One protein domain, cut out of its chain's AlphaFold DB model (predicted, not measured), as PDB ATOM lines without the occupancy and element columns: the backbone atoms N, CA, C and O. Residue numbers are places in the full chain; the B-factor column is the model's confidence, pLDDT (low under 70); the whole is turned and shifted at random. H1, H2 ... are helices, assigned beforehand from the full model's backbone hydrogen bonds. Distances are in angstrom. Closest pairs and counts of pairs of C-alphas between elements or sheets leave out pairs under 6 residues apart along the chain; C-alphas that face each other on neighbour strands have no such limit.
ATOM      1  N   ALA A   8      35.120  20.969 -14.131       71.75
ATOM      2  CA  ALA A   8      35.704  22.221 -13.643       71.75
ATOM      3  C   ALA A   8      35.894  23.265 -14.761       71.75
ATOM      4  O   ALA A   8      35.370  24.370 -14.676       71.75
ATOM      5  N   GLU A   9      36.567  22.895 -15.852       74.81
ATOM      6  CA  GLU A   9      36.898  23.817 -16.950       74.81
ATOM      7  C   GLU A   9      35.657  24.239 -17.753       74.81
ATOM      8  O   GLU A   9      35.546  25.383 -18.192       74.81
ATOM      9  N   GLY A  10      34.674  23.340 -17.888       76.19
ATOM     10  CA  GLY A  10      33.364  23.698 -18.425       76.19
ATOM     11  C   GLY A  10      32.638  24.727 -17.552       76.19
ATOM     12  O   GLY A  10      31.911  25.560 -18.079       76.19
ATOM     13  N   GLY A  11      32.851  24.696 -16.231       79.75
ATOM     14  CA  GLY A  11      32.292  25.679 -15.302       79.75
ATOM     15  C   GLY A  11      32.930  27.049 -15.503       79.75
ATOM     16  O   GLY A  11      32.213  28.035 -15.648       79.75
ATOM     17  N   ASN A  12      34.260  27.084 -15.625       83.12
ATOM     18  CA  ASN A  12      35.018  28.308 -15.894       83.12
ATOM     19  C   ASN A  12      34.586  28.974 -17.209       83.12
ATOM     20  O   ASN A  12      34.439  30.189 -17.268       83.12
ATOM     21  N   LEU A  13      34.319  28.194 -18.260       83.56
ATOM     22  CA  LEU A  13      33.825  28.728 -19.534       83.56
ATOM     23  C   LEU A  13      32.405  29.297 -19.456       83.56
ATOM     24  O   LEU A  13      32.089  30.219 -20.198       83.56
ATOM     25  N   LEU A  14      31.547  28.759 -18.589       85.06
ATOM     26  CA  LEU A  14      30.178  29.256 -18.426       85.06
ATOM     27  C   LEU A  14      30.111  30.548 -17.604       85.06
ATOM     28  O   LEU A  14      29.149  31.298 -17.747       85.06
ATOM     29  N   THR A  15      31.106  30.806 -16.754       87.56
ATOM     30  CA  THR A  15      31.170  32.003 -15.898       87.56
ATOM     31  C   THR A  15      32.109  33.085 -16.430       87.56
ATOM     32  O   THR A  15      32.032  34.230 -15.988       87.56
ATOM     33  N   ALA A  16      32.991  32.753 -17.375       90.31
ATOM     34  CA  ALA A  16      33.924  33.700 -17.964       90.31
ATOM     35  C   ALA A  16      33.254  34.719 -18.895       90.31
ATOM     36  O   ALA A  16      32.172  34.507 -19.445       90.31
ATOM     37  N   SER A  17      33.964  35.829 -19.123       91.88
ATOM     38  CA  SER A  17      33.552  36.832 -20.103       91.88
ATOM     39  C   SER A  17      33.417  36.198 -21.493       91.88
ATOM     40  O   SER A  17      34.367  35.561 -21.960       91.88
ATOM     41  N   PRO A  18      32.303  36.433 -22.214       90.88
ATOM     42  CA  PRO A  18      32.121  35.928 -23.572       90.88
ATOM     43  C   PRO A  18      33.256  36.336 -24.517       90.88
ATOM     44  O   PRO A  18      33.589  35.593 -25.438       90.88
ATOM     45  N   MET A  19      33.857  37.509 -24.286       94.25
ATOM     46  CA  MET A  19      34.934  38.055 -25.108       94.25
ATOM     47  C   MET A  19      36.324  37.510 -24.771       94.25
ATOM     48  O   MET A  19      37.233  37.725 -25.574       94.25
ATOM     49  N   ALA A  20      36.492  36.830 -23.634       94.81
ATOM     50  CA  ALA A  20      37.766  36.233 -23.249       94.81
ATOM     51  C   ALA A  20      38.142  35.080 -24.189       94.81
ATOM     52  O   ALA A  20      37.280  34.455 -24.819       94.81
ATOM     53  N   TYR A  21      39.435  34.777 -24.276       95.88
ATOM     54  CA  TYR A  21      39.911  33.618 -25.019       95.88
ATOM     55  C   TYR A  21      39.674  32.346 -24.208       95.88
ATOM     56  O   TYR A  21      40.114  32.223 -23.067       95.88
ATOM     57  N   GLY A  22      39.009  31.355 -24.804       92.31
ATOM     58  CA  GLY A  22      38.698  30.113 -24.094       92.31
ATOM     59  C   GLY A  22      39.944  29.331 -23.687       92.31
ATOM     60  O   GLY A  22      39.923  28.642 -22.675       92.31
ATOM     61  N   ALA A  23      41.039  29.476 -24.438       93.31
ATOM     62  CA  ALA A  23      42.324  28.868 -24.105       93.31
ATOM     63  C   ALA A  23      42.970  29.450 -22.835       93.31
ATOM     64  O   ALA A  23      43.719  28.743 -22.170       93.31
ATOM     65  N   GLU A  24      42.668  30.702 -22.482       92.94
ATOM     66  CA  GLU A  24      43.147  31.336 -21.244       92.94
ATOM     67  C   GLU A  24      42.271  30.945 -20.051       92.94
ATOM     68  O   GLU A  24      42.769  30.701 -18.956       92.94
ATOM     69  N   VAL A  25      40.959  30.843 -20.277       91.81
ATOM     70  CA  VAL A  25      39.966  30.488 -19.253       91.81
ATOM     71  C   VAL A  25      40.037  29.007 -18.874       91.81
ATOM     72  O   VAL A  25      39.809  28.647 -17.719       91.81
ATOM     73  N   ALA A  26      40.318  28.147 -19.853       90.94
ATOM     74  CA  ALA A  26      40.314  26.700 -19.694       90.94
ATOM     75  C   ALA A  26      41.523  26.036 -20.395       90.94
ATOM     76  O   ALA A  26      41.358  25.292 -21.371       90.94
ATOM     77  N   PRO A  27      42.762  26.298 -19.936       90.69
ATOM     78  CA  PRO A  27      43.984  25.886 -20.629       90.69
ATOM     79  C   PRO A  27      44.151  24.365 -20.707       90.69
ATOM     80  O   PRO A  27      44.638  23.843 -21.713       90.69
ATOM     81  N   LYS A  28      43.703  23.623 -19.684       88.81
ATOM     82  CA  LYS A  28      43.787  22.154 -19.680       88.81
ATOM     83  C   LYS A  28      42.836  21.552 -20.708       88.81
ATOM     84  O   LYS A  28      43.229  20.675 -21.478       88.81
ATOM     85  N   ALA A  29      41.604  22.055 -20.760       87.69
ATOM     86  CA  ALA A  29      40.635  21.617 -21.756       87.69
ATOM     87  C   ALA A  29      41.048  22.035 -23.177       87.69
ATOM     88  O   ALA A  29      40.839  21.264 -24.114       87.69
ATOM     89  N   ALA A  30      41.684  23.200 -23.333       90.94
ATOM     90  CA  ALA A  30      42.212  23.677 -24.607       90.94
ATOM     91  C   ALA A  30      43.358  22.816 -25.143       90.94
ATOM     92  O   ALA A  30      43.412  22.554 -26.346       90.94
ATOM     93  N   ALA A  31      44.244  22.339 -24.264       89.06
ATOM     94  CA  ALA A  31      45.307  21.411 -24.634       89.06
ATOM     95  C   ALA A  31      44.743  20.057 -25.097       89.06
ATOM     96  O   ALA A  31      45.190  19.522 -26.110       89.06
ATOM     97  N   ALA A  32      43.726  19.542 -24.400       88.38
ATOM     98  CA  ALA A  32      43.079  18.274 -24.737       88.38
ATOM     99  C   ALA A  32      42.199  18.354 -26.000       88.38
ATOM    100  O   ALA A  32      42.117  17.392 -26.758       88.38
ATOM    101  N   ASN A  33      41.554  19.498 -26.250       88.06
ATOM    102  CA  ASN A  33      40.539  19.665 -27.293       88.06
ATOM    103  C   ASN A  33      40.881  20.809 -28.258       88.06
ATOM    104  O   ASN A  33      40.083  21.728 -28.462       88.06
ATOM    105  N   ARG A  34      42.063  20.773 -28.886       90.44
ATOM    106  CA  ARG A  34      42.540  21.886 -29.731       90.44
ATOM    107  C   ARG A  34      41.549  22.316 -30.821       90.44
ATOM    108  O   ARG A  34      41.420  23.503 -31.090       90.44
ATOM    109  N   THR A  35      40.817  21.388 -31.430       90.00
ATOM    110  CA  THR A  35      39.834  21.693 -32.488       90.00
ATOM    111  C   THR A  35      38.628  22.499 -31.994       90.00
ATOM    112  O   THR A  35      38.023  23.236 -32.773       90.00
ATOM    113  N   VAL A  36      38.291  22.381 -30.707       89.25
ATOM    114  CA  VAL A  36      37.206  23.127 -30.056       89.25
ATOM    115  C   VAL A  36      37.676  24.522 -29.659       89.25
ATOM    116  O   VAL A  36      36.918  25.476 -29.798       89.25
ATOM    117  N   PHE A  37      38.917  24.645 -29.187       92.81
ATOM    118  CA  PHE A  37      39.454  25.876 -28.602       92.81
ATOM    119  C   PHE A  37      40.224  26.764 -29.572       92.81
ATOM    120  O   PHE A  37      40.421  27.940 -29.280       92.81
ATOM    121  N   TYR A  38      40.641  26.237 -30.719       94.75
ATOM    122  CA  TYR A  38      41.417  26.972 -31.707       94.75
ATOM    123  C   TYR A  38      40.754  26.916 -33.084       94.75
ATOM    124  O   TYR A  38      39.986  26.007 -33.424       94.75
ATOM    125  N   PHE A  39      41.024  27.932 -33.887       93.75
ATOM    126  CA  PHE A  39      40.758  27.925 -35.316       93.75
ATOM    127  C   PHE A  39      41.788  27.062 -36.052       93.75
ATOM    128  O   PHE A  39      42.833  26.702 -35.508       93.75
ATOM    129  N   LYS A  40      41.510  26.746 -37.323       90.38
ATOM    130  CA  LYS A  40      42.443  25.990 -38.177       90.38
ATOM    131  C   LYS A  40      43.785  26.708 -38.376       90.38
ATOM    132  O   LYS A  40      44.786  26.043 -38.593       90.38
ATOM    133  N   ASP A  41      43.796  28.036 -38.273       92.44
ATOM    134  CA  ASP A  41      44.999  28.876 -38.334       92.44
ATOM    135  C   ASP A  41      45.769  28.948 -36.998       92.44
ATOM    136  O   ASP A  41      46.786  29.630 -36.906       92.44
ATOM    137  N   GLY A  42      45.300  28.250 -35.957       91.12
ATOM    138  CA  GLY A  42      45.929  28.214 -34.639       91.12
ATOM    139  C   GLY A  42      45.543  29.362 -33.704       91.12
ATOM    140  O   GLY A  42      45.989  29.358 -32.558       91.12
ATOM    141  N   ARG A  43      44.697  30.313 -34.122       94.12
ATOM    142  CA  ARG A  43      44.215  31.376 -33.227       94.12
ATOM    143  C   ARG A  43      43.253  30.821 -32.170       94.12
ATOM    144  O   ARG A  43      42.415  29.980 -32.509       94.12
ATOM    145  N   PRO A  44      43.325  31.280 -30.910       94.75
ATOM    146  CA  PRO A  44      42.376  30.870 -29.883       94.75
ATOM    147  C   PRO A  44      40.983  31.441 -30.173       94.75
ATOM    148  O   PRO A  44      40.828  32.609 -30.531       94.75
ATOM    149  N   ARG A  45      39.960  30.608 -29.994       94.88
ATOM    150  CA  ARG A  45      38.552  31.006 -30.060       94.88
ATOM    151  C   ARG A  45      38.127  31.679 -28.765       94.88
ATOM    152  O   ARG A  45      38.636  31.374 -27.681       94.88
ATOM    153  N   ARG A  46      37.151  32.570 -28.870       95.81
ATOM    154  CA  ARG A  46      36.523  33.209 -27.714       95.81
ATOM    155  C   ARG A  46      35.500  32.286 -27.065       95.81
ATOM    156  O   ARG A  46      34.964  31.377 -27.701       95.81
ATOM    157  N   VAL A  47      35.198  32.552 -25.799       93.56
ATOM    158  CA  VAL A  47      34.236  31.767 -25.011       93.56
ATOM    159  C   VAL A  47      32.884  31.644 -25.724       93.56
ATOM    160  O   VAL A  47      32.353  30.538 -25.832       93.56
ATOM    161  N   TYR A  48      32.351  32.734 -26.293       93.75
ATOM    162  CA  TYR A  48      31.056  32.684 -26.990       93.75
ATOM    163  C   TYR A  48      31.066  31.761 -28.219       93.75
ATOM    164  O   TYR A  48      30.072  31.088 -28.498       93.75
ATOM    165  N   GLU A  49      32.182  31.699 -28.948       93.88
ATOM    166  CA  GLU A  49      32.327  30.875 -30.152       93.88
ATOM    167  C   GLU A  49      32.370  29.397 -29.787       93.88
ATOM    168  O   GLU A  49      31.734  28.564 -30.434       93.88
ATOM    169  N   ILE A  50      33.091  29.083 -28.710       91.06
ATOM    170  CA  ILE A  50      33.211  27.737 -28.159       91.06
ATOM    171  C   ILE A  50      31.837  27.249 -27.697       91.06
ATOM    172  O   ILE A  50      31.378  26.206 -28.157       91.06
ATOM    173  N   LEU A  51      31.138  28.025 -26.863       89.25
ATOM    174  CA  LEU A  51      29.810  27.658 -26.359       89.25
ATOM    175  C   LEU A  51      28.777  27.518 -27.488       89.25
ATOM    176  O   LEU A  51      27.966  26.591 -27.465       89.25
ATOM    177  N   THR A  52      28.835  28.384 -28.504       89.88
ATOM    178  CA  THR A  52      27.953  28.300 -29.680       89.88
ATOM    179  C   THR A  52      28.211  27.030 -30.489       89.88
ATOM    180  O   THR A  52      27.262  26.340 -30.858       89.88
ATOM    181  N   ASN A  53      29.477  26.686 -30.740       85.44
ATOM    182  CA  ASN A  53      29.838  25.472 -31.475       85.44
ATOM    183  C   ASN A  53      29.445  24.209 -30.710       85.44
ATOM    184  O   ASN A  53      28.845  23.311 -31.289       85.44
ATOM    185  N   ILE A  54      29.718  24.168 -29.405       83.38
ATOM    186  CA  ILE A  54      29.326  23.056 -28.533       83.38
ATOM    187  C   ILE A  54      27.812  22.867 -28.591       83.38
ATOM    188  O   ILE A  54      27.356  21.757 -28.827       83.38
ATOM    189  N   ARG A  55      27.029  23.944 -28.441       81.44
ATOM    190  CA  ARG A  55      25.563  23.881 -28.515       81.44
ATOM    191  C   ARG A  55      25.065  23.317 -29.848       81.44
ATOM    192  O   ARG A  55      24.099  22.565 -29.840       81.44
ATOM    193  N   ARG A  56      25.705  23.666 -30.969       79.12
ATOM    194  CA  ARG A  56      25.350  23.146 -32.301       79.12
ATOM    195  C   ARG A  56      25.660  21.661 -32.468       79.12
ATOM    196  O   ARG A  56      24.912  20.994 -33.157       79.12
ATOM    197  N   SER A  57      26.712  21.142 -31.838       71.12
ATOM    198  CA  SER A  57      27.084  19.721 -31.942       71.12
ATOM    199  C   SER A  57      26.158  18.757 -31.184       71.12
ATOM    200  O   SER A  57      26.353  17.549 -31.276       71.12
ATOM    201  N   PHE A  58      25.201  19.263 -30.399       61.94
ATOM    202  CA  PHE A  58      24.236  18.458 -29.632       61.94
ATOM    203  C   PHE A  58      22.795  18.544 -30.169       61.94
ATOM    204  O   PHE A  58      21.883  18.044 -29.510       61.94
TER     205      PHE A  58
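This is residues 8 to 58 of the 59 residues of an uncharacterized protein of Asticcacaulis sp. 32-58-5 (UniProt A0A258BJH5). Four short helices, H1, H2, H3 and H4, make a low, curving base, and the longest helix, H5, stands on it with its first end near H1 and H2 and its early turns beside H4, its last end pointing away from the base. H2, H3 and H4 follow closely on one another, and the loop of residues 38 to 46 reaches out to Asp 41 and folds back to the start of H5. The printed part has 51 residues with five named helices, in the order H1, H2, H3, H4, H5, and no named strand; the class is all helix. The whole is compact, with a radius of gyration of the C-alphas of 9.7 A and spans of 26 by 23 by 20 A.

H5, residues 47 to 56, and H4, residues 34 to 37, only just touch, with 3 pairs of C-alphas within 8 A; the closest C-alphas are those of Val 36 and Ile 50, 6.4 A apart. H2, residues 22 to 25, is close to H5 but not clearly touching, with the closest C-alphas, those of Gly 22 and Val 47, 4.8 A apart. H1, residues 8 to 15, is also close to H5 but not clearly touching: the closest C-alphas, those of Leu 13 and Val 47, are 6.3 A apart, and the lines of the two helices are about perpendicular, at 74 degrees. H1 and H2 touch, and their closest C-alphas, those of Asn 12 and Val 25, are 6.4 A apart. H3, residues 27 to 32, and H2 touch only at the corner by their link, and only just, with 3 pairs of C-alphas within 8 A; the closest are those of Ala 23 and Ala 30, at 5.2 A. H3 is close to H4 but not clearly touching, with the C-alphas of Ala 30 and Phe 37 the closest at 5.3 A. H3 and H5 are apart, and so are H1 and H4. Every O i to N i+4 pair is within hydrogen-bond range in H1, H3 and H5; H2 and H4 are too short for such a pair, and each has its one O i to N i+3 pair within range.

H5 is 14.4 A long from C-alpha 47 at (34.236, 31.767, -25.011) to C-alpha 56 at (25.350, 23.146, -32.301). H1 is 11.0 A long and begins with C-alpha 8 at (35.704, 22.221, -13.643). H3 measures 8.7 A, H4 5.2 A and H2 5.0 A from first to last C-alpha.

The C-alphas farthest apart, those of Ala 8 and Asp 41, are 27.2 A from each other. The printed part has no cut. The links H2 to H3 and H3 to H4 are tight, those from H1 to H2 and H4 to H5 are short, and no link is long. The mean pLDDT of the printed part is 88.3, and residue 58 is the one printed residue under 70.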